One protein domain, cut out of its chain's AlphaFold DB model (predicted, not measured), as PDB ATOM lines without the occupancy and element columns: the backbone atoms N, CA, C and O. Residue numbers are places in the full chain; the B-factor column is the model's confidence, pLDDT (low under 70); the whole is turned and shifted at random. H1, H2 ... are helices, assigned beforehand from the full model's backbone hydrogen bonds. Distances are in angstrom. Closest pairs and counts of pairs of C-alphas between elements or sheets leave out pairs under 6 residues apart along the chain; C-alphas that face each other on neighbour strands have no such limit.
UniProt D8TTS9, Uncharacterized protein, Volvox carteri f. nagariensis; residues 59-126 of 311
ATOM      1  N   VAL A  59     146.021 176.531 139.617       84.75
ATOM      2  CA  VAL A  59     146.342 177.962 139.496       84.75
ATOM      3  C   VAL A  59     145.082 178.820 139.649       84.75
ATOM      4  O   VAL A  59     145.117 179.851 140.326       84.75
ATOM      5  N   ALA A  60     143.968 178.413 139.038       81.12
ATOM      6  CA  ALA A  60     142.694 179.114 139.155       81.12
ATOM      7  C   ALA A  60     142.169 179.098 140.601       81.12
ATOM      8  O   ALA A  60     141.777 180.146 141.118       81.12
ATOM      9  N   ALA A  61     142.241 177.949 141.279       85.00
ATOM     10  CA  ALA A  61     141.837 177.801 142.673       85.00
ATOM     11  C   ALA A  61     142.695 178.646 143.633       85.00
ATOM     12  O   ALA A  61     142.145 179.347 144.483       85.00
ATOM     13  N   ASP A  62     144.027 178.671 143.474       87.69
ATOM     14  CA  ASP A  62     144.908 179.522 144.298       87.69
ATOM     15  C   ASP A  62     144.611 181.012 144.093       87.69
ATOM     16  O   ASP A  62     144.579 181.782 145.056       87.69
ATOM     17  N   ARG A  63     144.331 181.428 142.849       83.94
ATOM     18  CA  ARG A  63     143.932 182.809 142.541       83.94
ATOM     19  C   ARG A  63     142.589 183.168 143.161       83.94
ATOM     20  O   ARG A  63     142.477 184.251 143.731       83.94
ATOM     21  N   ALA A  64     141.599 182.279 143.086       83.50
ATOM     22  CA  ALA A  64     140.295 182.484 143.709       83.50
ATOM     23  C   ALA A  64     140.420 182.587 145.238       83.50
ATOM     24  O   ALA A  64     139.908 183.528 145.843       83.50
ATOM     25  N   ALA A  65     141.197 181.695 145.858       84.50
ATOM     26  CA  ALA A  65     141.473 181.735 147.289       84.50
ATOM     27  C   ALA A  65     142.235 183.008 147.694       84.50
ATOM     28  O   ALA A  65     141.928 183.626 148.713       84.50
ATOM     29  N   ALA A  66     143.214 183.446 146.897       85.38
ATOM     30  CA  ALA A  66     143.912 184.706 147.125       85.38
ATOM     31  C   ALA A  66     142.968 185.908 147.007       85.38
ATOM     32  O   ALA A  66     143.018 186.801 147.852       85.38
ATOM     33  N   ALA A  67     142.092 185.923 146.002       83.69
ATOM     34  CA  ALA A  67     141.103 186.977 145.817       83.69
ATOM     35  C   ALA A  67     140.133 187.061 147.004       83.69
ATOM     36  O   ALA A  67     139.886 188.162 147.495       83.69
ATOM     37  N   ALA A  68     139.663 185.917 147.514       81.75
ATOM     38  CA  ALA A  68     138.818 185.850 148.705       81.75
ATOM     39  C   ALA A  68     139.535 186.406 149.945       81.75
ATOM     40  O   ALA A  68     138.987 187.265 150.630       81.75
ATOM     41  N   ARG A  69     140.801 186.020 150.178       86.81
ATOM     42  CA  ARG A  69     141.616 186.577 151.274       86.81
ATOM     43  C   ARG A  69     141.770 188.097 151.174       86.81
ATOM     44  O   ARG A  69     141.670 188.795 152.175       86.81
ATOM     45  N   TRP A  70     141.990 188.625 149.970       83.81
ATOM     46  CA  TRP A  70     142.076 190.072 149.751       83.81
ATOM     47  C   TRP A  70     140.732 190.790 149.889       83.81
ATOM     48  O   TRP A  70     140.713 191.979 150.202       83.81
ATOM     49  N   ALA A  71     139.616 190.129 149.588       80.25
ATOM     50  CA  ALA A  71     138.282 190.684 149.793       80.25
ATOM     51  C   ALA A  71     137.965 190.782 151.290       80.25
ATOM     52  O   ALA A  71     137.612 191.859 151.759       80.25
ATOM     53  N   ASP A  72     138.207 189.707 152.038       84.75
ATOM     54  CA  ASP A  72     138.014 189.664 153.488       84.75
ATOM     55  C   ASP A  72     138.914 190.674 154.223       84.75
ATOM     56  O   ASP A  72     138.435 191.505 154.993       84.75
ATOM     57  N   ALA A  73     140.206 190.727 153.878       80.25
ATOM     58  CA  ALA A  73     141.130 191.713 154.440       80.25
ATOM     59  C   ALA A  73     140.724 193.168 154.139       80.25
ATOM     60  O   ALA A  73     141.048 194.070 154.906       80.25
ATOM     61  N   ARG A  74     140.031 193.422 153.020       79.81
ATOM     62  CA  ARG A  74     139.497 194.755 152.698       79.81
ATOM     63  C   ARG A  74     138.219 195.066 153.468       79.81
ATOM     64  O   ARG A  74     138.056 196.212 153.868       79.81
ATOM     65  N   ALA A  75     137.345 194.083 153.664       81.75
ATOM     66  CA  ALA A  75     136.107 194.248 154.420       81.75
ATOM     67  C   ALA A  75     136.378 194.545 155.903       81.75
ATOM     68  O   ALA A  75     135.699 195.372 156.499       81.75
ATOM     69  N   ASN A  76     137.420 193.930 156.466       85.81
ATOM     70  CA  ASN A  76     137.776 194.049 157.881       85.81
ATOM     71  C   ASN A  76     138.828 195.138 158.172       85.81
ATOM     72  O   ASN A  76     139.425 195.148 159.250       85.81
ATOM     73  N   ARG A  77     139.106 196.039 157.220       84.06
ATOM     74  CA  ARG A  77     140.121 197.091 157.389       84.06
ATOM     75  C   ARG A  77     139.611 198.223 158.272       84.06
ATOM     76  O   ARG A  77     138.542 198.773 158.017       84.06
ATOM     77  N   THR A  78     140.424 198.642 159.239       89.56
ATOM     78  CA  THR A  78     140.123 199.839 160.035       89.56
ATOM     79  C   THR A  78     140.534 201.121 159.292       89.56
ATOM     80  O   THR A  78     141.439 201.082 158.445       89.56
ATOM     81  N   PRO A  79     139.918 202.278 159.596       85.12
ATOM     82  CA  PRO A  79     140.320 203.566 159.027       85.12
ATOM     83  C   PRO A  79     141.811 203.888 159.232       85.12
ATOM     84  O   PRO A  79     142.465 204.407 158.327       85.12
ATOM     85  N   GLU A  80     142.381 203.517 160.378       87.56
ATOM     86  CA  GLU A  80     143.796 203.731 160.708       87.56
ATOM     87  C   GLU A  80     144.713 202.890 159.814       87.56
ATOM     88  O   GLU A  80     145.744 203.373 159.347       87.56
ATOM     89  N   GLN A  81     144.327 201.644 159.521       82.19
ATOM     90  CA  GLN A  81     145.064 200.779 158.597       82.19
ATOM     91  C   GLN A  81     145.024 201.327 157.167       82.19
ATOM     92  O   GLN A  81     146.036 201.307 156.466       82.19
ATOM     93  N   VAL A  82     143.879 201.870 156.742       85.38
ATOM     94  CA  VAL A  82     143.748 202.529 155.435       85.38
ATOM     95  C   VAL A  82     144.648 203.763 155.358       85.38
ATOM     96  O   VAL A  82     145.366 203.929 154.368       85.38
ATOM     97  N   ALA A  83     144.667 204.598 156.399       81.75
ATOM     98  CA  ALA A  83     145.532 205.774 156.464       81.75
ATOM     99  C   ALA A  83     147.025 205.396 156.454       81.75
ATOM    100  O   ALA A  83     147.814 205.994 155.719       81.75
ATOM    101  N   ALA A  84     147.414 204.359 157.202       84.38
ATOM    102  CA  ALA A  84     148.781 203.843 157.214       84.38
ATOM    103  C   ALA A  84     149.213 203.310 155.836       84.38
ATOM    104  O   ALA A  84     150.315 203.609 155.367       84.38
ATOM    105  N   ASP A  85     148.338 202.579 155.141       82.62
ATOM    106  CA  ASP A  85     148.609 202.070 153.795       82.62
ATOM    107  C   ASP A  85     148.749 203.192 152.760       82.62
ATOM    108  O   ASP A  85     149.619 203.121 151.883       82.62
ATOM    109  N   GLN A  86     147.928 204.239 152.870       83.50
ATOM    110  CA  GLN A  86     148.032 205.437 152.036       83.50
ATOM    111  C   GLN A  86     149.349 206.174 152.289       83.50
ATOM    112  O   GLN A  86     150.065 206.482 151.337       83.50
ATOM    113  N   ALA A  87     149.725 206.385 153.553       82.81
ATOM    114  CA  ALA A  87     151.007 206.991 153.907       82.81
ATOM    115  C   ALA A  87     152.186 206.165 153.366       82.81
ATOM    116  O   ALA A  87     153.113 206.705 152.754       82.81
ATOM    117  N   ALA A  88     152.119 204.837 153.493       85.81
ATOM    118  CA  ALA A  88     153.126 203.935 152.952       85.81
ATOM    119  C   ALA A  88     153.184 203.975 151.414       85.81
ATOM    120  O   ALA A  88     154.273 203.910 150.839       85.81
ATOM    121  N   ALA A  89     152.041 204.090 150.730       86.19
ATOM    122  CA  ALA A  89     151.977 204.237 149.277       86.19
ATOM    123  C   ALA A  89     152.604 205.552 148.807       86.19
ATOM    124  O   ALA A  89     153.432 205.534 147.894       86.19
ATOM    125  N   THR A  90     152.288 206.658 149.476       85.44
ATOM    126  CA  THR A  90     152.878 207.973 149.207       85.44
ATOM    127  C   THR A  90     154.389 207.949 149.417       85.44
ATOM    128  O   THR A  90     155.139 208.368 148.537       85.44
ATOM    129  N   ALA A  91     154.865 207.363 150.520       86.31
ATOM    130  CA  ALA A  91     156.295 207.223 150.783       86.31
ATOM    131  C   ALA A  91     157.003 206.343 149.734       86.31
ATOM    132  O   ALA A  91     158.121 206.648 149.318       86.31
ATOM    133  N   ARG A  92     156.363 205.259 149.268       87.75
ATOM    134  CA  ARG A  92     156.889 204.436 148.162       87.75
ATOM    135  C   ARG A  92     156.994 205.234 146.868       87.75
ATOM    136  O   ARG A  92     158.008 205.130 146.180       87.75
ATOM    137  N   TRP A  93     155.966 206.013 146.540       85.25
ATOM    138  CA  TRP A  93     155.959 206.845 145.343       85.25
ATOM    139  C   TRP A  93     157.048 207.918 145.397       85.25
ATOM    140  O   TRP A  93     157.782 208.072 144.423       85.25
ATOM    141  N   ALA A  94     157.222 208.578 146.545       83.25
ATOM    142  CA  ALA A  94     158.286 209.555 146.757       83.25
ATOM    143  C   ALA A  94     159.672 208.939 146.513       83.25
ATOM    144  O   ALA A  94     160.421 209.443 145.681       83.25
ATOM    145  N   ARG A  95     159.961 207.779 147.122       86.19
ATOM    146  CA  ARG A  95     161.230 207.059 146.904       86.19
ATOM    147  C   ARG A  95     161.447 206.668 145.446       86.19
ATOM    148  O   ARG A  95     162.553 206.787 144.933       86.19
ATOM    149  N   TRP A  96     160.409 206.181 144.768       89.62
ATOM    150  CA  TRP A  96     160.509 205.828 143.351       89.62
ATOM    151  C   TRP A  96     160.752 207.057 142.466       89.62
ATOM    152  O   TRP A  96     161.553 206.988 141.534       89.62
ATOM    153  N   SER A  97     160.079 208.170 142.761       78.44
ATOM    154  CA  SER A  97     160.228 209.436 142.042       78.44
ATOM    155  C   SER A  97     161.637 210.001 142.210       78.44
ATOM    156  O   SER A  97     162.296 210.327 141.227       78.44
ATOM    157  N   GLU A  98     162.147 210.010 143.438       82.25
ATOM    158  CA  GLU A  98     163.500 210.452 143.762       82.25
ATOM    159  C   GLU A  98     164.565 209.555 143.115       82.25
ATOM    160  O   GLU A  98     165.460 210.037 142.423       82.25
ATOM    161  N   ALA A  99     164.416 208.232 143.219       80.69
ATOM    162  CA  ALA A  99     165.297 207.283 142.543       80.69
ATOM    163  C   ALA A  99     165.260 207.423 141.014       80.69
ATOM    164  O   ALA A  99     166.220 207.058 140.341       80.69
ATOM    165  N   ARG A 100     164.152 207.914 140.445       78.06
ATOM    166  CA  ARG A 100     164.035 208.217 139.017       78.06
ATOM    167  C   ARG A 100     164.705 209.544 138.662       78.06
ATOM    168  O   ARG A 100     165.338 209.600 137.611       78.06
ATOM    169  N   ALA A 101     164.568 210.564 139.507       81.81
ATOM    170  CA  ALA A 101     165.200 211.868 139.333       81.81
ATOM    171  C   ALA A 101     166.734 211.773 139.397       81.81
ATOM    172  O   ALA A 101     167.419 212.411 138.609       81.81
ATOM    173  N   ASN A 102     167.258 210.896 140.255       87.69
ATOM    174  CA  ASN A 102     168.696 210.684 140.437       87.69
ATOM    175  C   ASN A 102     169.332 209.723 139.413       87.69
ATOM    176  O   ASN A 102     170.488 209.334 139.577       87.69
ATOM    177  N   ARG A 103     168.607 209.289 138.369       87.81
ATOM    178  CA  ARG A 103     169.188 208.396 137.354       87.81
ATOM    179  C   ARG A 103     170.152 209.143 136.452       87.81
ATOM    180  O   ARG A 103     169.798 210.173 135.883       87.81
ATOM    181  N   THR A 104     171.317 208.550 136.218       90.25
ATOM    182  CA  THR A 104     172.238 209.066 135.204       90.25
ATOM    183  C   THR A 104     171.694 208.816 133.791       90.25
ATOM    184  O   THR A 104     170.937 207.855 133.575       90.25
ATOM    185  N   PRO A 105     172.060 209.647 132.798       85.88
ATOM    186  CA  PRO A 105     171.696 209.418 131.401       85.88
ATOM    187  C   PRO A 105     172.045 208.003 130.911       85.88
ATOM    188  O   PRO A 105     171.243 207.373 130.217       85.88
ATOM    189  N   GLU A 106     173.178 207.452 131.348       87.62
ATOM    190  CA  GLU A 106     173.655 206.104 131.018       87.62
ATOM    191  C   GLU A 106     172.745 205.014 131.607       87.62
ATOM    192  O   GLU A 106     172.416 204.031 130.934       87.62
ATOM    193  N   GLN A 107     172.268 205.193 132.844       87.50
ATOM    194  CA  GLN A 107     171.302 204.285 133.474       87.50
ATOM    195  C   GLN A 107     169.946 204.325 132.760       87.50
ATOM    196  O   GLN A 107     169.302 203.288 132.571       87.50
ATOM    197  N   VAL A 108     169.506 205.512 132.331       87.75
ATOM    198  CA  VAL A 108     168.275 205.669 131.544       87.75
ATOM    199  C   VAL A 108     168.419 204.993 130.180       87.75
ATOM    200  O   VAL A 108     167.510 204.264 129.773       87.75
ATOM    201  N   ALA A 109     169.547 205.186 129.494       84.19
ATOM    202  CA  ALA A 109     169.838 204.556 128.211       84.19
ATOM    203  C   ALA A 109     169.872 203.025 128.329       84.19
ATOM    204  O   ALA A 109     169.168 202.342 127.587       84.19
ATOM    205  N   THR A 110     170.576 202.489 129.329       91.31
ATOM    206  CA  THR A 110     170.645 201.044 129.604       91.31
ATOM    207  C   THR A 110     169.262 200.457 129.892       91.31
ATOM    208  O   THR A 110     168.873 199.440 129.315       91.31
ATOM    209  N   HIS A 111     168.460 201.124 130.730       89.25
ATOM    210  CA  HIS A 111     167.096 200.686 131.021       89.25
ATOM    211  C   HIS A 111     166.205 200.694 129.768       89.25
ATOM    212  O   HIS A 111     165.413 199.771 129.564       89.25
ATOM    213  N   ARG A 112     166.318 201.727 128.921       87.00
ATOM    214  CA  ARG A 112     165.572 201.825 127.656       87.00
ATOM    215  C   ARG A 112     165.989 200.741 126.670       87.00
ATOM    216  O   ARG A 112     165.107 200.102 126.106       87.00
ATOM    217  N   ALA A 113     167.287 200.491 126.516       85.62
ATOM    218  CA  ALA A 113     167.809 199.433 125.657       85.62
ATOM    219  C   ALA A 113     167.313 198.053 126.114       85.62
ATOM    220  O   ALA A 113     166.764 197.296 125.317       85.62
ATOM    221  N   ALA A 114     167.387 197.763 127.418       88.88
ATOM    222  CA  ALA A 114     166.876 196.515 127.979       88.88
ATOM    223  C   ALA A 114     165.353 196.372 127.806       88.88
ATOM    224  O   ALA A 114     164.852 195.282 127.532       88.88
ATOM    225  N   HIS A 115     164.593 197.460 127.959       89.25
ATOM    226  CA  HIS A 115     163.153 197.446 127.705       89.25
ATOM    227  C   HIS A 115     162.832 197.211 126.224       89.25
ATOM    228  O   HIS A 115     161.971 196.387 125.923       89.25
ATOM    229  N   ALA A 116     163.541 197.878 125.312       85.25
ATOM    230  CA  ALA A 116     163.380 197.702 123.873       85.25
ATOM    231  C   ALA A 116     163.699 196.264 123.438       85.25
ATOM    232  O   ALA A 116     162.918 195.678 122.694       85.25
ATOM    233  N   ALA A 117     164.771 195.668 123.969       85.81
ATOM    234  CA  ALA A 117     165.127 194.274 123.715       85.81
ATOM    235  C   ALA A 117     164.020 193.307 124.170       85.81
ATOM    236  O   ALA A 117     163.586 192.467 123.387       85.81
ATOM    237  N   ARG A 118     163.480 193.482 125.386       88.88
ATOM    238  CA  ARG A 118     162.349 192.667 125.874       88.88
ATOM    239  C   ARG A 118     161.107 192.811 124.998       88.88
ATOM    240  O   ARG A 118     160.431 191.830 124.716       88.88
ATOM    241  N   VAL A 119     160.782 194.030 124.571       85.56
ATOM    242  CA  VAL A 119     159.632 194.267 123.686       85.56
ATOM    243  C   VAL A 119     159.855 193.622 122.318       85.56
ATOM    244  O   VAL A 119     158.922 193.037 121.774       85.56
ATOM    245  N   ALA A 120     161.070 193.696 121.770       82.19
ATOM    246  CA  ALA A 120     161.424 193.046 120.513       82.19
ATOM    247  C   ALA A 120     161.311 191.518 120.615       82.19
ATOM    248  O   ALA A 120     160.710 190.901 119.743       82.19
ATOM    249  N   GLU A 121     161.789 190.923 121.707       90.12
ATOM    250  CA  GLU A 121     161.667 189.487 121.978       90.12
ATOM    251  C   GLU A 121     160.202 189.046 122.098       90.12
ATOM    252  O   GLU A 121     159.781 188.081 121.460       90.12
ATOM    253  N   VAL A 122     159.386 189.784 122.858       86.81
ATOM    254  CA  VAL A 122     157.946 189.504 122.969       86.81
ATOM    255  C   VAL A 122     157.267 189.599 121.604       86.81
ATOM    256  O   VAL A 122     156.415 188.775 121.295       86.81
ATOM    257  N   ARG A 123     157.636 190.581 120.776       80.12
ATOM    258  CA  ARG A 123     157.087 190.726 119.420       80.12
ATOM    259  C   ARG A 123     157.523 189.597 118.491       80.12
ATOM    260  O   ARG A 123     156.688 189.110 117.744       80.12
ATOM    261  N   ALA A 124     158.783 189.176 118.551       82.88
ATOM    262  CA  ALA A 124     159.306 188.087 117.729       82.88
ATOM    263  C   ALA A 124     158.622 186.745 118.035       82.88
ATOM    264  O   ALA A 124     158.439 185.930 117.139       82.88
ATOM    265  N   ASN A 125     158.207 186.541 119.286       87.88
ATOM    266  CA  ASN A 125     157.540 185.319 119.735       87.88
ATOM    267  C   ASN A 125     156.004 185.366 119.638       87.88
ATOM    268  O   ASN A 125     155.342 184.427 120.081       87.88
ATOM    269  N   ARG A 126     155.413 186.444 119.105       83.12
ATOM    270  CA  ARG A 126     153.956 186.553 118.958       83.12
ATOM    271  C   ARG A 126     153.459 185.811 117.730       83.12
ATOM    272  O   ARG A 126     154.007 185.969 116.642       83.12
TER     273      ARG A 126
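This is residues 59 to 126 of the 311 residues of an uncharacterized protein of Volvox carteri f. nagariensis (UniProt D8TTS9). Three helices make an open, flat U: H2 is the base, and H1 and H3 are two arms that rise from its ends to the same side, with an empty middle. The printed part has 68 residues, with three named helices in the order H1, H2, H3 and no named strand, and its class is all helix. It is extended, with a radius of gyration of the C-alphas of 19.2 A and spans of 46 by 35 by 11 A.

H1, residues 59 to 75, is joined by a tight link of 3 residues to H2, residues 79 to 101. A second tight link of 3 residues joins H2 to H3, residues 105 to 124. H1 and H2 are apart, H2 and H3 are apart, and H1 and H3 are apart. In H1, H2 and H3 every O i to N i+4 pair is within hydrogen-bond range.

H1 begins at C-alpha 59 (146.342, 177.962, 139.496) and is 24.3 A long from first to last C-alpha. H2, 32.8 A, begins at C-alpha 79 (140.320, 203.566, 159.027). H3, 28.2 A, ends at C-alpha 124 (159.306, 188.087, 117.729).

The two C-alphas farthest apart, of Glu 80 and Ala 124, are 48.3 A apart. The printed part has no cut, and no printed residue is under 70 in pLDDT.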